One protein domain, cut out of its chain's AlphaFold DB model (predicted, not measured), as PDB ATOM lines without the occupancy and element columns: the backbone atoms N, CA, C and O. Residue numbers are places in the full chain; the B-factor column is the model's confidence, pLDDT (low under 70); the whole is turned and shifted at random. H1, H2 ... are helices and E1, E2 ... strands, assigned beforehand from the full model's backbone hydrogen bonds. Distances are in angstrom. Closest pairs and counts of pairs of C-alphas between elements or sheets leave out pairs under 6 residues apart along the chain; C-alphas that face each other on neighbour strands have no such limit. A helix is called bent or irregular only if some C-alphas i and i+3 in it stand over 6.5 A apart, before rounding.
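AT A GLANCE: This is residues 5 to 98 of the 99 residues of an uncharacterized protein of Micromonospora pattaloongensis (UniProt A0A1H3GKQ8). A single antiparallel sheet of five strands, twisted and curled like part of a barrel, has the long helix H2 packed over E4 and E5 toward one edge, and a very short helix, H1, over E3. The sheet is a meander, each strand the antiparallel neighbour of the one before, in the order E1, E2, E3, E4, E5. The printed part has 94 residues, with named elements in the order H1, E1, E2, E3, E4, E5, H2, and its class is mixed, helices and strands. It is only just compact, close to loose, with a radius of gyration of the C-alphas of 14.8 A, and its outline is elongated, 46 by 27 by 23 A.

HOW THE PARTS SIT: Look first for H1 at residues 5 to 9, then E1 at 13 to 16, E2 at 24 to 32, E3 at 39 to 49, E4 at 52 to 63, E5 at 66 to 71 and H2 at 80 to 97. H1 is on the sheet, over E3, at a height of 8.4 A; its closest C-alphas to E2 are those of Arg 5 and Val 30, 6.7 A apart. E1 and E2 form a hairpin, where you will find N 14 and O 26 within hydrogen-bond range at 2.9 A. In the hairpin of E2 and E3 look at N 29 and O 44, 2.9 A; in that of E3 and E4 at N 43 and O 58, 2.8 A; in that of E4 and E5 at N 68 and O 61, 2.8 A. E1 and E5 are the edge strands and are apart. H2 is on the sheet, over E4 and E5, at a height of 8.9 A, and the two make two layers, a helix on one face of a sheet. On the local plane H2 and E4 stand at 30.1 degrees, only just slantwise. The closest C-alphas of E5 and H2 are those of Val 70 and Ala 87, 5.7 A apart. The O i to N i+4 pair of H1 is within hydrogen-bond range, as are 12 of 14 in H2.

IN THESE COORDINATES: Find C-alpha 5 at (68.522, -10.136, 128.094), where H1 begins; it measures 5.9 A. E1 spans 9.7 A, E2 26.2 A and E3 32.3 A. E4, the longest strand, runs 36.2 A from C-alpha 52 at (49.929, -30.549, 130.993), and E5 spans 16.1 A. H2 runs 25.5 A to C-alpha 97 at (65.134, -8.484, 101.372); it is irregular, with C-alphas 81 and 84 7.5 A apart.

THE WHOLE: The two C-alphas farthest apart are those of Gly 21 and Ala 96, 46.5 A. The printed part has no cut and no long link. The mean pLDDT of the printed part is 83.4; look for values under 70 at residues 17 to 23, 49 to 51 and 74 to 79 of this model.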
ATOM      1  N   ARG A   5      68.513  -9.262 126.923       83.06
ATOM      2  CA  ARG A   5      68.522 -10.136 128.094       83.06
ATOM      3  C   ARG A   5      68.020  -9.402 129.333       83.06
ATOM      4  O   ARG A   5      67.169  -9.930 130.044       83.06
ATOM      5  N   THR A   6      68.501  -8.184 129.571       85.38
ATOM      6  CA  THR A   6      68.038  -7.330 130.672       85.38
ATOM      7  C   THR A   6      66.549  -7.011 130.559       85.38
ATOM      8  O   THR A   6      65.853  -7.011 131.573       85.38
ATOM      9  N   PHE A   7      66.032  -6.752 129.353       81.31
ATOM     10  CA  PHE A   7      64.610  -6.465 129.158       81.31
ATOM     11  C   PHE A   7      63.728  -7.667 129.514       81.31
ATOM     12  O   PHE A   7      62.810  -7.532 130.320       81.31
ATOM     13  N   ILE A   8      64.038  -8.851 128.982       81.06
ATOM     14  CA  ILE A   8      63.251 -10.065 129.255       81.06
ATOM     15  C   ILE A   8      63.431 -10.527 130.703       81.06
ATOM     16  O   ILE A   8      62.470 -10.959 131.338       81.06
ATOM     17  N   GLY A   9      64.627 -10.358 131.271       81.81
ATOM     18  CA  GLY A   9      64.911 -10.677 132.671       81.81
ATOM     19  C   GLY A   9      64.056  -9.904 133.684       81.81
ATOM     20  O   GLY A   9      63.912 -10.356 134.815       81.81
ATOM     21  N   ARG A  10      63.438  -8.778 133.293       86.06
ATOM     22  CA  ARG A  10      62.479  -8.040 134.137       86.06
ATOM     23  C   ARG A  10      61.111  -8.719 134.241       86.06
ATOM     24  O   ARG A  10      60.357  -8.399 135.152       86.06
ATOM     25  N   CYS A  11      60.803  -9.652 133.341       83.12
ATOM     26  CA  CYS A  11      59.504 -10.316 133.240       83.12
ATOM     27  C   CYS A  11      59.645 -11.852 133.305       83.12
ATOM     28  O   CYS A  11      59.240 -12.548 132.375       83.12
ATOM     29  N   PRO A  12      60.191 -12.420 134.399       83.31
ATOM     30  CA  PRO A  12      60.431 -13.865 134.505       83.31
ATOM     31  C   PRO A  12      59.133 -14.687 134.574       83.31
ATOM     32  O   PRO A  12      59.122 -15.897 134.349       83.31
ATOM     33  N   THR A  13      58.019 -14.053 134.930       85.31
ATOM     34  CA  THR A  13      56.696 -14.668 134.972       85.31
ATOM     35  C   THR A  13      55.663 -13.659 134.495       85.31
ATOM     36  O   THR A  13      55.665 -12.517 134.947       85.31
ATOM     37  N   LEU A  14      54.754 -14.100 133.631       82.62
ATOM     38  CA  LEU A  14      53.575 -13.350 133.220       82.62
ATOM     39  C   LEU A  14      52.339 -14.153 133.627       82.62
ATOM     40  O   LEU A  14      52.212 -15.327 133.278       82.62
ATOM     41  N   VAL A  15      51.435 -13.529 134.375       77.50
ATOM     42  CA  VAL A  15      50.122 -14.104 134.678       77.50
ATOM     43  C   VAL A  15      49.127 -13.448 133.737       77.50
ATOM     44  O   VAL A  15      48.899 -12.243 133.825       77.50
ATOM     45  N   VAL A  16      48.558 -14.226 132.820       71.81
ATOM     46  CA  VAL A  16      47.512 -13.735 131.925       71.81
ATOM     47  C   VAL A  16      46.182 -14.100 132.557       71.81
ATOM     48  O   VAL A  16      45.837 -15.275 132.639       71.81
ATOM     49  N   SER A  17      45.440 -13.103 133.044       63.25
ATOM     50  CA  SER A  17      44.087 -13.345 133.539       63.25
ATOM     51  C   SER A  17      43.206 -13.726 132.355       63.25
ATOM     52  O   SER A  17      42.870 -12.873 131.534       63.25
ATOM     53  N   SER A  18      42.795 -14.990 132.269       60.66
ATOM     54  CA  SER A  18      41.581 -15.298 131.523       60.66
ATOM     55  C   SER A  18      40.420 -14.684 132.315       60.66
ATOM     56  O   SER A  18      40.432 -14.699 133.550       60.66
ATOM     57  N   GLY A  19      39.415 -14.107 131.656       55.50
ATOM     58  CA  GLY A  19      38.240 -13.526 132.331       55.50
ATOM     59  C   GLY A  19      37.418 -14.524 133.171       55.50
ATOM     60  O   GLY A  19      36.374 -14.159 133.695       55.50
ATOM     61  N   LEU A  20      37.881 -15.775 133.291       55.75
ATOM     62  CA  LEU A  20      37.259 -16.906 133.976       55.75
ATOM     63  C   LEU A  20      37.976 -17.297 135.286       55.75
ATOM     64  O   LEU A  20      37.681 -18.341 135.857       55.75
ATOM     65  N   GLY A  21      38.924 -16.490 135.778       49.41
ATOM     66  CA  GLY A  21      39.528 -16.671 137.108       49.41
ATOM     67  C   GLY A  21      40.618 -17.749 137.215       49.41
ATOM     68  O   GLY A  21      41.214 -17.901 138.279       49.41
ATOM     69  N   ILE A  22      40.939 -18.451 136.123       56.69
ATOM     70  CA  ILE A  22      42.093 -19.359 136.019       56.69
ATOM     71  C   ILE A  22      43.053 -18.748 134.998       56.69
ATOM     72  O   ILE A  22      42.833 -18.838 133.791       56.69
ATOM     73  N   GLY A  23      44.068 -18.031 135.476       61.16
ATOM     74  CA  GLY A  23      45.049 -17.391 134.604       61.16
ATOM     75  C   GLY A  23      46.154 -18.353 134.182       61.16
ATOM     76  O   GLY A  23      46.751 -19.011 135.035       61.16
ATOM     77  N   ASP A  24      46.463 -18.395 132.885       73.56
ATOM     78  CA  ASP A  24      47.641 -19.104 132.394       73.56
ATOM     79  C   ASP A  24      48.893 -18.392 132.915       73.56
ATOM     80  O   ASP A  24      49.083 -17.178 132.745       73.56
ATOM     81  N   ARG A  25      49.748 -19.155 133.599       80.56
ATOM     82  CA  ARG A  25      51.012 -18.653 134.133       80.56
ATOM     83  C   ARG A  25      52.138 -19.025 133.189       80.56
ATOM     84  O   ARG A  25      52.594 -20.167 133.181       80.56
ATOM     85  N   TYR A  26      52.638 -18.024 132.482       84.25
ATOM     86  CA  TYR A  26      53.807 -18.140 131.628       84.25
ATOM     87  C   TYR A  26      55.069 -17.896 132.446       84.25
ATOM     88  O   TYR A  26      55.156 -16.932 133.210       84.25
ATOM     89  N   ARG A  27      56.061 -18.763 132.281       88.44
ATOM     90  CA  ARG A  27      57.408 -18.594 132.827       88.44
ATOM     91  C   ARG A  27      58.375 -18.414 131.672       88.44
ATOM     92  O   ARG A  27      58.253 -19.121 130.678       88.44
ATOM     93  N   PHE A  28      59.313 -17.488 131.819       88.25
ATOM     94  CA  PHE A  28      60.322 -17.190 130.808       88.25
ATOM     95  C   PHE A  28      61.715 -17.409 131.387       88.25
ATOM     96  O   PHE A  28      62.014 -16.955 132.492       88.25
ATOM     97  N   ALA A  29      62.571 -18.078 130.624       89.19
ATOM     98  CA  ALA A  29      63.986 -18.228 130.912       89.19
ATOM     99  C   ALA A  29      64.800 -17.709 129.726       89.19
ATOM    100  O   ALA A  29      64.417 -17.900 128.573       89.19
ATOM    101  N   VAL A  30      65.924 -17.052 130.014       90.81
ATOM    102  CA  VAL A  30      66.820 -16.504 128.990       90.81
ATOM    103  C   VAL A  30      68.169 -17.196 129.083       90.81
ATOM    104  O   VAL A  30      68.779 -17.240 130.153       90.81
ATOM    105  N   ALA A  31      68.654 -17.680 127.947       90.56
ATOM    106  CA  ALA A  31      69.976 -18.259 127.779       90.56
ATOM    107  C   ALA A  31      70.744 -17.526 126.662       90.56
ATOM    108  O   ALA A  31      70.135 -16.835 125.836       90.56
ATOM    109  N   PRO A  32      72.086 -17.645 126.620       90.88
ATOM    110  CA  PRO A  32      72.867 -17.174 125.481       90.88
ATOM    111  C   PRO A  32      72.327 -17.743 124.161       90.88
ATOM    112  O   PRO A  32      72.016 -18.931 124.083       90.88
ATOM    113  N   GLY A  33      72.196 -16.894 123.140       90.50
ATOM    114  CA  GLY A  33      71.748 -17.298 121.808       90.50
ATOM    115  C   GLY A  33      72.886 -17.788 120.903       90.50
ATOM    116  O   GLY A  33      74.041 -17.875 121.331       90.50
ATOM    117  N   PRO A  34      72.586 -18.075 119.624       92.25
ATOM    118  CA  PRO A  34      73.530 -18.656 118.663       92.25
ATOM    119  C   PRO A  34      74.606 -17.690 118.131       92.25
ATOM    120  O   PRO A  34      75.323 -18.042 117.200       92.25
ATOM    121  N   ARG A  35      74.751 -16.493 118.717       93.00
ATOM    122  CA  ARG A  35      75.699 -15.440 118.297       93.00
ATOM    123  C   ARG A  35      75.468 -14.962 116.858       93.00
ATOM    124  O   ARG A  35      76.406 -14.809 116.083       93.00
ATOM    125  N   LEU A  36      74.203 -14.734 116.517       93.75
ATOM    126  CA  LEU A  36      73.777 -14.154 115.244       93.75
ATOM    127  C   LEU A  36      73.533 -12.645 115.387       93.75
ATOM    128  O   LEU A  36      73.156 -12.185 116.465       93.75
ATOM    129  N   GLY A  37      73.691 -11.896 114.290       92.62
ATOM    130  CA  GLY A  37      73.497 -10.441 114.273       92.62
ATOM    131  C   GLY A  37      74.471  -9.694 115.191       92.62
ATOM    132  O   GLY A  37      75.587 -10.150 115.428       92.62
ATOM    133  N   ASP A  38      74.035  -8.550 115.715       92.12
ATOM    134  CA  ASP A  38      74.782  -7.785 116.722       92.12
ATOM    135  C   ASP A  38      74.646  -8.399 118.123       92.12
ATOM    136  O   ASP A  38      75.506  -8.214 118.982       92.12
ATOM    137  N   ASP A  39      73.511  -9.048 118.383       92.06
ATOM    138  CA  ASP A  39      73.187  -9.720 119.636       92.06
ATOM    139  C   ASP A  39      72.112 -10.783 119.381       92.06
ATOM    140  O   ASP A  39      71.207 -10.585 118.566       92.06
ATOM    141  N   SER A  40      72.181 -11.904 120.097       93.50
ATOM    142  CA  SER A  40      71.142 -12.927 120.022       93.50
ATOM    143  C   SER A  40      70.976 -13.670 121.335       93.50
ATOM    144  O   SER A  40      71.944 -14.000 122.025       93.50
ATOM    145  N   ILE A  41      69.725 -13.989 121.648       93.88
ATOM    146  CA  ILE A  41      69.352 -14.698 122.867       93.88
ATOM    147  C   ILE A  41      68.392 -15.837 122.562       93.88
ATOM    148  O   ILE A  41      67.610 -15.780 121.609       93.88
ATOM    149  N   HIS A  42      68.455 -16.860 123.404       92.75
ATOM    150  CA  HIS A  42      67.494 -17.945 123.432       92.75
ATOM    151  C   HIS A  42      66.510 -17.708 124.577       92.75
ATOM    152  O   HIS A  42      66.921 -17.421 125.704       92.75
ATOM    153  N   VAL A  43      65.219 -17.798 124.285       91.12
ATOM    154  CA  VAL A  43      64.142 -17.583 125.245       91.12
ATOM    155  C   VAL A  43      63.289 -18.835 125.288       91.12
ATOM    156  O   VAL A  43      62.606 -19.152 124.318       91.12
ATOM    157  N   SER A  44      63.299 -19.506 126.431       89.38
ATOM    158  CA  SER A  44      62.415 -20.633 126.699       89.38
ATOM    159  C   SER A  44      61.192 -20.129 127.442       89.38
ATOM    160  O   SER A  44      61.300 -19.318 128.370       89.38
ATOM    161  N   CYS A  45      60.020 -20.606 127.047       87.44
ATOM    162  CA  CYS A  45      58.773 -20.262 127.696       87.44
ATOM    163  C   CYS A  45      57.956 -21.516 127.975       87.44
ATOM    164  O   CYS A  45      57.848 -22.403 127.129       87.44
ATOM    165  N   SER A  46      57.365 -21.569 129.162       86.50
ATOM    166  CA  SER A  46      56.432 -22.622 129.534       86.50
ATOM    167  C   SER A  46      55.157 -22.045 130.121       86.50
ATOM    168  O   SER A  46      55.186 -21.034 130.825       86.50
ATOM    169  N   THR A  47      54.032 -22.701 129.851       84.19
ATOM    170  CA  THR A  47      52.767 -22.445 130.544       84.19
ATOM    171  C   THR A  47      52.204 -23.734 131.113       84.19
ATOM    172  O   THR A  47      52.367 -24.818 130.546       84.19
ATOM    173  N   THR A  48      51.538 -23.611 132.253       75.88
ATOM    174  CA  THR A  48      50.811 -24.709 132.883       75.88
ATOM    175  C   THR A  48      49.320 -24.422 132.727       75.88
ATOM    176  O   THR A  48      48.776 -23.616 133.475       75.88
ATOM    177  N   SER A  49      48.677 -25.061 131.749       67.38
ATOM    178  CA  SER A  49      47.235 -24.951 131.494       67.38
ATOM    179  C   SER A  49      46.589 -26.335 131.648       67.38
ATOM    180  O   SER A  49      46.865 -27.245 130.860       67.38
ATOM    181  N   GLY A  50      45.744 -26.528 132.665       67.44
ATOM    182  CA  GLY A  50      45.102 -27.823 132.927       67.44
ATOM    183  C   GLY A  50      46.098 -28.942 133.273       67.44
ATOM    184  O   GLY A  50      46.968 -28.762 134.119       67.44
ATOM    185  N   SER A  51      45.966 -30.114 132.637       62.72
ATOM    186  CA  SER A  51      46.724 -31.337 132.967       62.72
ATOM    187  C   SER A  51      48.096 -31.470 132.294       62.72
ATOM    188  O   SER A  51      48.726 -32.522 132.405       62.72
ATOM    189  N   GLY A  52      48.600 -30.447 131.594       70.12
ATOM    190  CA  GLY A  52      49.929 -30.549 130.993       70.12
ATOM    191  C   GLY A  52      50.644 -29.225 130.775       70.12
ATOM    192  O   GLY A  52      50.028 -28.188 130.555       70.12
ATOM    193  N   THR A  53      51.970 -29.305 130.778       77.75
ATOM    194  CA  THR A  53      52.864 -28.189 130.462       77.75
ATOM    195  C   THR A  53      53.017 -28.069 128.952       77.75
ATOM    196  O   THR A  53      53.269 -29.066 128.274       77.75
ATOM    197  N   LEU A  54      52.831 -26.866 128.418       81.50
ATOM    198  CA  LEU A  54      53.253 -26.531 127.061       81.50
ATOM    199  C   LEU A  54      54.565 -25.763 127.145       81.50
ATOM    200  O   LEU A  54      54.715 -24.899 128.011       81.50
ATOM    201  N   GLU A  55      55.482 -26.075 126.241       83.31
ATOM    202  CA  GLU A  55      56.788 -25.435 126.144       83.31
ATOM    203  C   GLU A  55      57.015 -24.966 124.710       83.31
ATOM    204  O   GLU A  55      56.578 -25.605 123.747       83.31
ATOM    205  N   TRP A  56      57.676 -23.825 124.573       85.44
ATOM    206  CA  TRP A  56      58.175 -23.339 123.297       85.44
ATOM    207  C   TRP A  56      59.444 -22.540 123.514       85.44
ATOM    208  O   TRP A  56      59.564 -21.744 124.449       85.44
ATOM    209  N   ASP A  57      60.362 -22.726 122.584       89.25
ATOM    210  CA  ASP A  57      61.596 -21.978 122.507       89.25
ATOM    211  C   ASP A  57      61.493 -20.873 121.445       89.25
ATOM    212  O   ASP A  57      60.654 -20.877 120.533       89.25
ATOM    213  N   SER A  58      62.313 -19.842 121.597       91.50
ATOM    214  CA  SER A  58      62.430 -18.740 120.646       91.50
ATOM    215  C   SER A  58      63.869 -18.248 120.578       91.50
ATOM    216  O   SER A  58      64.562 -18.180 121.590       91.50
ATOM    217  N   VAL A  59      64.312 -17.860 119.385       94.00
ATOM    218  CA  VAL A  59      65.579 -17.154 119.176       94.00
ATOM    219  C   VAL A  59      65.266 -15.745 118.702       94.00
ATOM    220  O   VAL A  59      64.545 -15.543 117.723       94.00
ATOM    221  N   LEU A  60      65.807 -14.769 119.422       94.38
ATOM    222  CA  LEU A  60      65.715 -13.353 119.088       94.38
ATOM    223  C   LEU A  60      67.089 -12.898 118.606       94.38
ATOM    224  O   LEU A  60      68.082 -13.143 119.289       94.38
ATOM    225  N   VAL A  61      67.138 -12.235 117.452       94.50
ATOM    226  CA  VAL A  61      68.368 -11.722 116.838       94.50
ATOM    227  C   VAL A  61      68.213 -10.230 116.572       94.50
ATOM    228  O   VAL A  61      67.334  -9.815 115.816       94.50
ATOM    229  N   ARG A  62      69.073  -9.414 117.182       92.69
ATOM    230  CA  ARG A  62      69.150  -7.972 116.939       92.69
ATOM    231  C   ARG A  62      70.144  -7.690 115.819       92.69
ATOM    232  O   ARG A  62      71.257  -8.206 115.838       92.69
ATOM    233  N   ILE A  63      69.764  -6.827 114.884       91.31
ATOM    234  CA  ILE A  63      70.653  -6.319 113.836       91.31
ATOM    235  C   ILE A  63      70.351  -4.844 113.572       91.31
ATOM    236  O   ILE A  63      69.255  -4.484 113.141       91.31
ATOM    237  N   GLY A  64      71.306  -3.969 113.885       89.88
ATOM    238  CA  GLY A  64      71.084  -2.529 113.923       89.88
ATOM    239  C   GLY A  64      69.905  -2.185 114.837       89.88
ATOM    240  O   GLY A  64      69.928  -2.453 116.042       89.88
ATOM    241  N   THR A  65      68.855  -1.610 114.248       89.31
ATOM    242  CA  THR A  65      67.592  -1.265 114.922       89.31
ATOM    243  C   THR A  65      66.479  -2.296 114.724       89.31
ATOM    244  O   THR A  65      65.384  -2.102 115.246       89.31
ATOM    245  N   ALA A  66      66.727  -3.370 113.973       91.31
ATOM    246  CA  ALA A  66      65.750  -4.415 113.696       91.31
ATOM    247  C   ALA A  66      65.883  -5.598 114.668       91.31
ATOM    248  O   ALA A  66      66.958  -5.874 115.213       91.31
ATOM    249  N   LEU A  67      64.772  -6.311 114.859       92.50
ATOM    250  CA  LEU A  67      64.691  -7.529 115.656       92.50
ATOM    251  C   LEU A  67      64.044  -8.632 114.816       92.50
ATOM    252  O   LEU A  67      62.874  -8.529 114.454       92.50
ATOM    253  N   VAL A  68      64.797  -9.690 114.536       93.81
ATOM    254  CA  VAL A  68      64.293 -10.909 113.895       93.81
ATOM    255  C   VAL A  68      63.930 -11.904 114.992       93.81
ATOM    256  O   VAL A  68      64.746 -12.196 115.868       93.81
ATOM    257  N   VAL A  69      62.699 -12.417 114.959       93.19
ATOM    258  CA  VAL A  69      62.176 -13.346 115.968       93.19
ATOM    259  C   VAL A  69      61.760 -14.641 115.291       93.19
ATOM    260  O   VAL A  69      60.864 -14.645 114.449       93.19
ATOM    261  N   VAL A  70      62.380 -15.748 115.693       93.00
ATOM    262  CA  VAL A  70      61.950 -17.094 115.311       93.00
ATOM    263  C   VAL A  70      61.408 -17.780 116.550       93.00
ATOM    264  O   VAL A  70      62.121 -17.939 117.540       93.00
ATOM    265  N   LYS A  71      60.132 -18.154 116.501       90.06
ATOM    266  CA  LYS A  71      59.395 -18.728 117.624       90.06
ATOM    267  C   LYS A  71      58.776 -20.059 117.220       90.06
ATOM    268  O   LYS A  71      58.154 -20.160 116.163       90.06
ATOM    269  N   GLU A  72      58.876 -21.046 118.100       86.75
ATOM    270  CA  GLU A  72      58.101 -22.274 117.972       86.75
ATOM    271  C   GLU A  72      56.620 -22.038 118.263       86.75
ATOM    272  O   GLU A  72      56.247 -21.306 119.184       86.75
ATOM    273  N   GLN A  73      55.752 -22.712 117.507       73.38
ATOM    274  CA  GLN A  73      54.302 -22.587 117.669       73.38
ATOM    275  C   GLN A  73      53.764 -23.251 118.958       73.38
ATOM    276  O   GLN A  73      52.582 -23.116 119.256       73.38
ATOM    277  N   GLY A  74      54.620 -23.880 119.771       66.75
ATOM    278  CA  GLY A  74      54.225 -24.608 120.978       66.75
ATOM    279  C   GLY A  74      53.697 -25.993 120.628       66.75
ATOM    280  O   GLY A  74      52.554 -26.142 120.214       66.75
ATOM    281  N   ASN A  75      54.538 -27.009 120.808       63.12
ATOM    282  CA  ASN A  75      54.209 -28.411 120.541       63.12
ATOM    283  C   ASN A  75      54.425 -29.264 121.799       63.12
ATOM    284  O   ASN A  75      55.070 -28.841 122.757       63.12
ATOM    285  N   LYS A  76      53.881 -30.488 121.795       58.56
ATOM    286  CA  LYS A  76      54.203 -31.530 122.781       58.56
ATOM    287  C   LYS A  76      54.847 -32.730 122.076       58.56
ATOM    288  O   LYS A  76      54.120 -33.464 121.408       58.56
ATOM    289  N   PRO A  77      56.160 -32.971 122.249       56.84
ATOM    290  CA  PRO A  77      57.154 -32.094 122.886       56.84
ATOM    291  C   PRO A  77      57.488 -30.854 122.030       56.84
ATOM    292  O   PRO A  77      57.323 -30.877 120.808       56.84
ATOM    293  N   GLY A  78      57.956 -29.780 122.678       61.56
ATOM    294  CA  GLY A  78      58.616 -28.652 122.006       61.56
ATOM    295  C   GLY A  78      59.895 -29.125 121.307       61.56
ATOM    296  O   GLY A  78      60.457 -30.159 121.676       61.56
ATOM    297  N   GLY A  79      60.324 -28.438 120.249       67.00
ATOM    298  CA  GLY A  79      61.296 -28.982 119.301       67.00
ATOM    299  C   GLY A  79      62.299 -27.955 118.795       67.00
ATOM    300  O   GLY A  79      62.206 -27.525 117.649       67.00
ATOM    301  N   ASN A  80      63.335 -27.684 119.590       75.94
ATOM    302  CA  ASN A  80      64.356 -26.663 119.304       75.94
ATOM    303  C   ASN A  80      65.457 -27.073 118.326       75.94
ATOM    304  O   ASN A  80      66.344 -26.277 118.011       75.94
ATOM    305  N   ARG A  81      65.389 -28.295 117.786       83.50
ATOM    306  CA  ARG A  81      66.442 -28.870 116.937       83.50
ATOM    307  C   ARG A  81      66.803 -27.994 115.735       83.50
ATOM    308  O   ARG A  81      67.965 -27.986 115.332       83.50
ATOM    309  N   TYR A  82      65.815 -27.310 115.156       87.44
ATOM    310  CA  TYR A  82      65.988 -26.493 113.950       87.44
ATOM    311  C   TYR A  82      65.943 -24.989 114.214       87.44
ATOM    312  O   TYR A  82      66.061 -24.198 113.280       87.44
ATOM    313  N   LEU A  83      65.753 -24.575 115.467       89.50
ATOM    314  CA  LEU A  83      65.469 -23.184 115.801       89.50
ATOM    315  C   LEU A  83      66.639 -22.262 115.437       89.50
ATOM    316  O   LEU A  83      66.433 -21.189 114.876       89.50
ATOM    317  N   THR A  84      67.868 -22.720 115.672       91.69
ATOM    318  CA  THR A  84      69.087 -21.995 115.295       91.69
ATOM    319  C   THR A  84      69.229 -21.860 113.781       91.69
ATOM    320  O   THR A  84      69.488 -20.766 113.288       91.69
ATOM    321  N   GLN A  85      69.023 -22.943 113.025       93.88
ATOM    322  CA  GLN A  85      69.133 -22.928 111.563       93.88
ATOM    323  C   GLN A  85      68.048 -22.045 110.938       93.88
ATOM    324  O   GLN A  85      68.313 -21.312 109.988       93.88
ATOM    325  N   LEU A  86      66.833 -22.076 111.492       93.38
ATOM    326  CA  LEU A  86      65.740 -21.205 111.072       93.38
ATOM    327  C   LEU A  86      66.032 -19.738 111.402       93.38
ATOM    328  O   LEU A  86      65.767 -18.881 110.566       93.38
ATOM    329  N   ALA A  87      66.618 -19.442 112.566       94.50
ATOM    330  CA  ALA A  87      67.054 -18.090 112.918       94.50
ATOM    331  C   ALA A  87      68.143 -17.571 111.974       94.50
ATOM    332  O   ALA A  87      68.076 -16.428 111.528       94.50
ATOM    333  N   GLU A  88      69.109 -18.414 111.612       95.50
ATOM    334  CA  GLU A  88      70.139 -18.055 110.642       95.50
ATOM    335  C   GLU A  88      69.543 -17.803 109.250       95.50
ATOM    336  O   GLU A  88      69.835 -16.783 108.623       95.50
ATOM    337  N   ALA A  89      68.664 -18.689 108.776       95.38
ATOM    338  CA  ALA A  89      67.990 -18.524 107.492       95.38
ATOM    339  C   ALA A  89      67.105 -17.268 107.461       95.38
ATOM    340  O   ALA A  89      67.122 -16.527 106.477       95.38
ATOM    341  N   ALA A  90      66.370 -16.998 108.544       94.31
ATOM    342  CA  ALA A  90      65.548 -15.802 108.690       94.31
ATOM    343  C   ALA A  90      66.401 -14.527 108.688       94.31
ATOM    344  O   ALA A  90      66.051 -13.569 108.003       94.31
ATOM    345  N   LEU A  91      67.545 -14.527 109.383       95.25
ATOM    346  CA  LEU A  91      68.479 -13.403 109.364       95.25
ATOM    347  C   LEU A  91      69.025 -13.151 107.954       95.25
ATOM    348  O   LEU A  91      68.984 -12.016 107.483       95.25
ATOM    349  N   ARG A  92      69.500 -14.198 107.267       95.12
ATOM    350  CA  ARG A  92      70.016 -14.085 105.892       95.12
ATOM    351  C   ARG A  92      68.957 -13.531 104.947       95.12
ATOM    352  O   ARG A  92      69.257 -12.663 104.132       95.12
ATOM    353  N   ARG A  93      67.717 -14.014 105.071       95.06
ATOM    354  CA  ARG A  93      66.583 -13.498 104.304       95.06
ATOM    355  C   ARG A  93      66.364 -12.019 104.603       95.06
ATOM    356  O   ARG A  93      66.431 -11.229 103.675       95.06
ATOM    357  N   PHE A  94      66.218 -11.644 105.874       93.31
ATOM    358  CA  PHE A  94      66.019 -10.254 106.283       93.31
ATOM    359  C   PHE A  94      67.120  -9.322 105.758       93.31
ATOM    360  O   PHE A  94      66.829  -8.238 105.269       93.31
ATOM    361  N   GLN A  95      68.385  -9.743 105.795       91.69
ATOM    362  CA  GLN A  95      69.495  -8.958 105.247       91.69
ATOM    363  C   GLN A  95      69.422  -8.799 103.722       91.69
ATOM    364  O   GLN A  95      69.838  -7.770 103.198       91.69
ATOM    365  N   ALA A  96      68.902  -9.802 103.013       92.81
ATOM    366  CA  ALA A  96      68.771  -9.771 101.561       92.81
ATOM    367  C   ALA A  96      67.551  -8.967 101.081       92.81
ATOM    368  O   ALA A  96      67.609  -8.340 100.026       92.81
ATOM    369  N   THR A  97      66.443  -8.995 101.824       91.00
ATOM    370  CA  THR A  97      65.134  -8.484 101.372       91.00
ATOM    371  C   THR A  97      64.593  -7.330 102.212       91.00
ATOM    372  O   THR A  97      63.584  -6.734 101.842       91.00
ATOM    373  N   GLY A  98      65.186  -7.054 103.375       81.56
ATOM    374  CA  GLY A  98      64.612  -6.175 104.396       81.56
ATOM    375  C   GLY A  98      63.316  -6.706 105.029       81.56
ATOM    376  O   GLY A  98      62.680  -5.964 105.777       81.56
TER     377      GLY A  98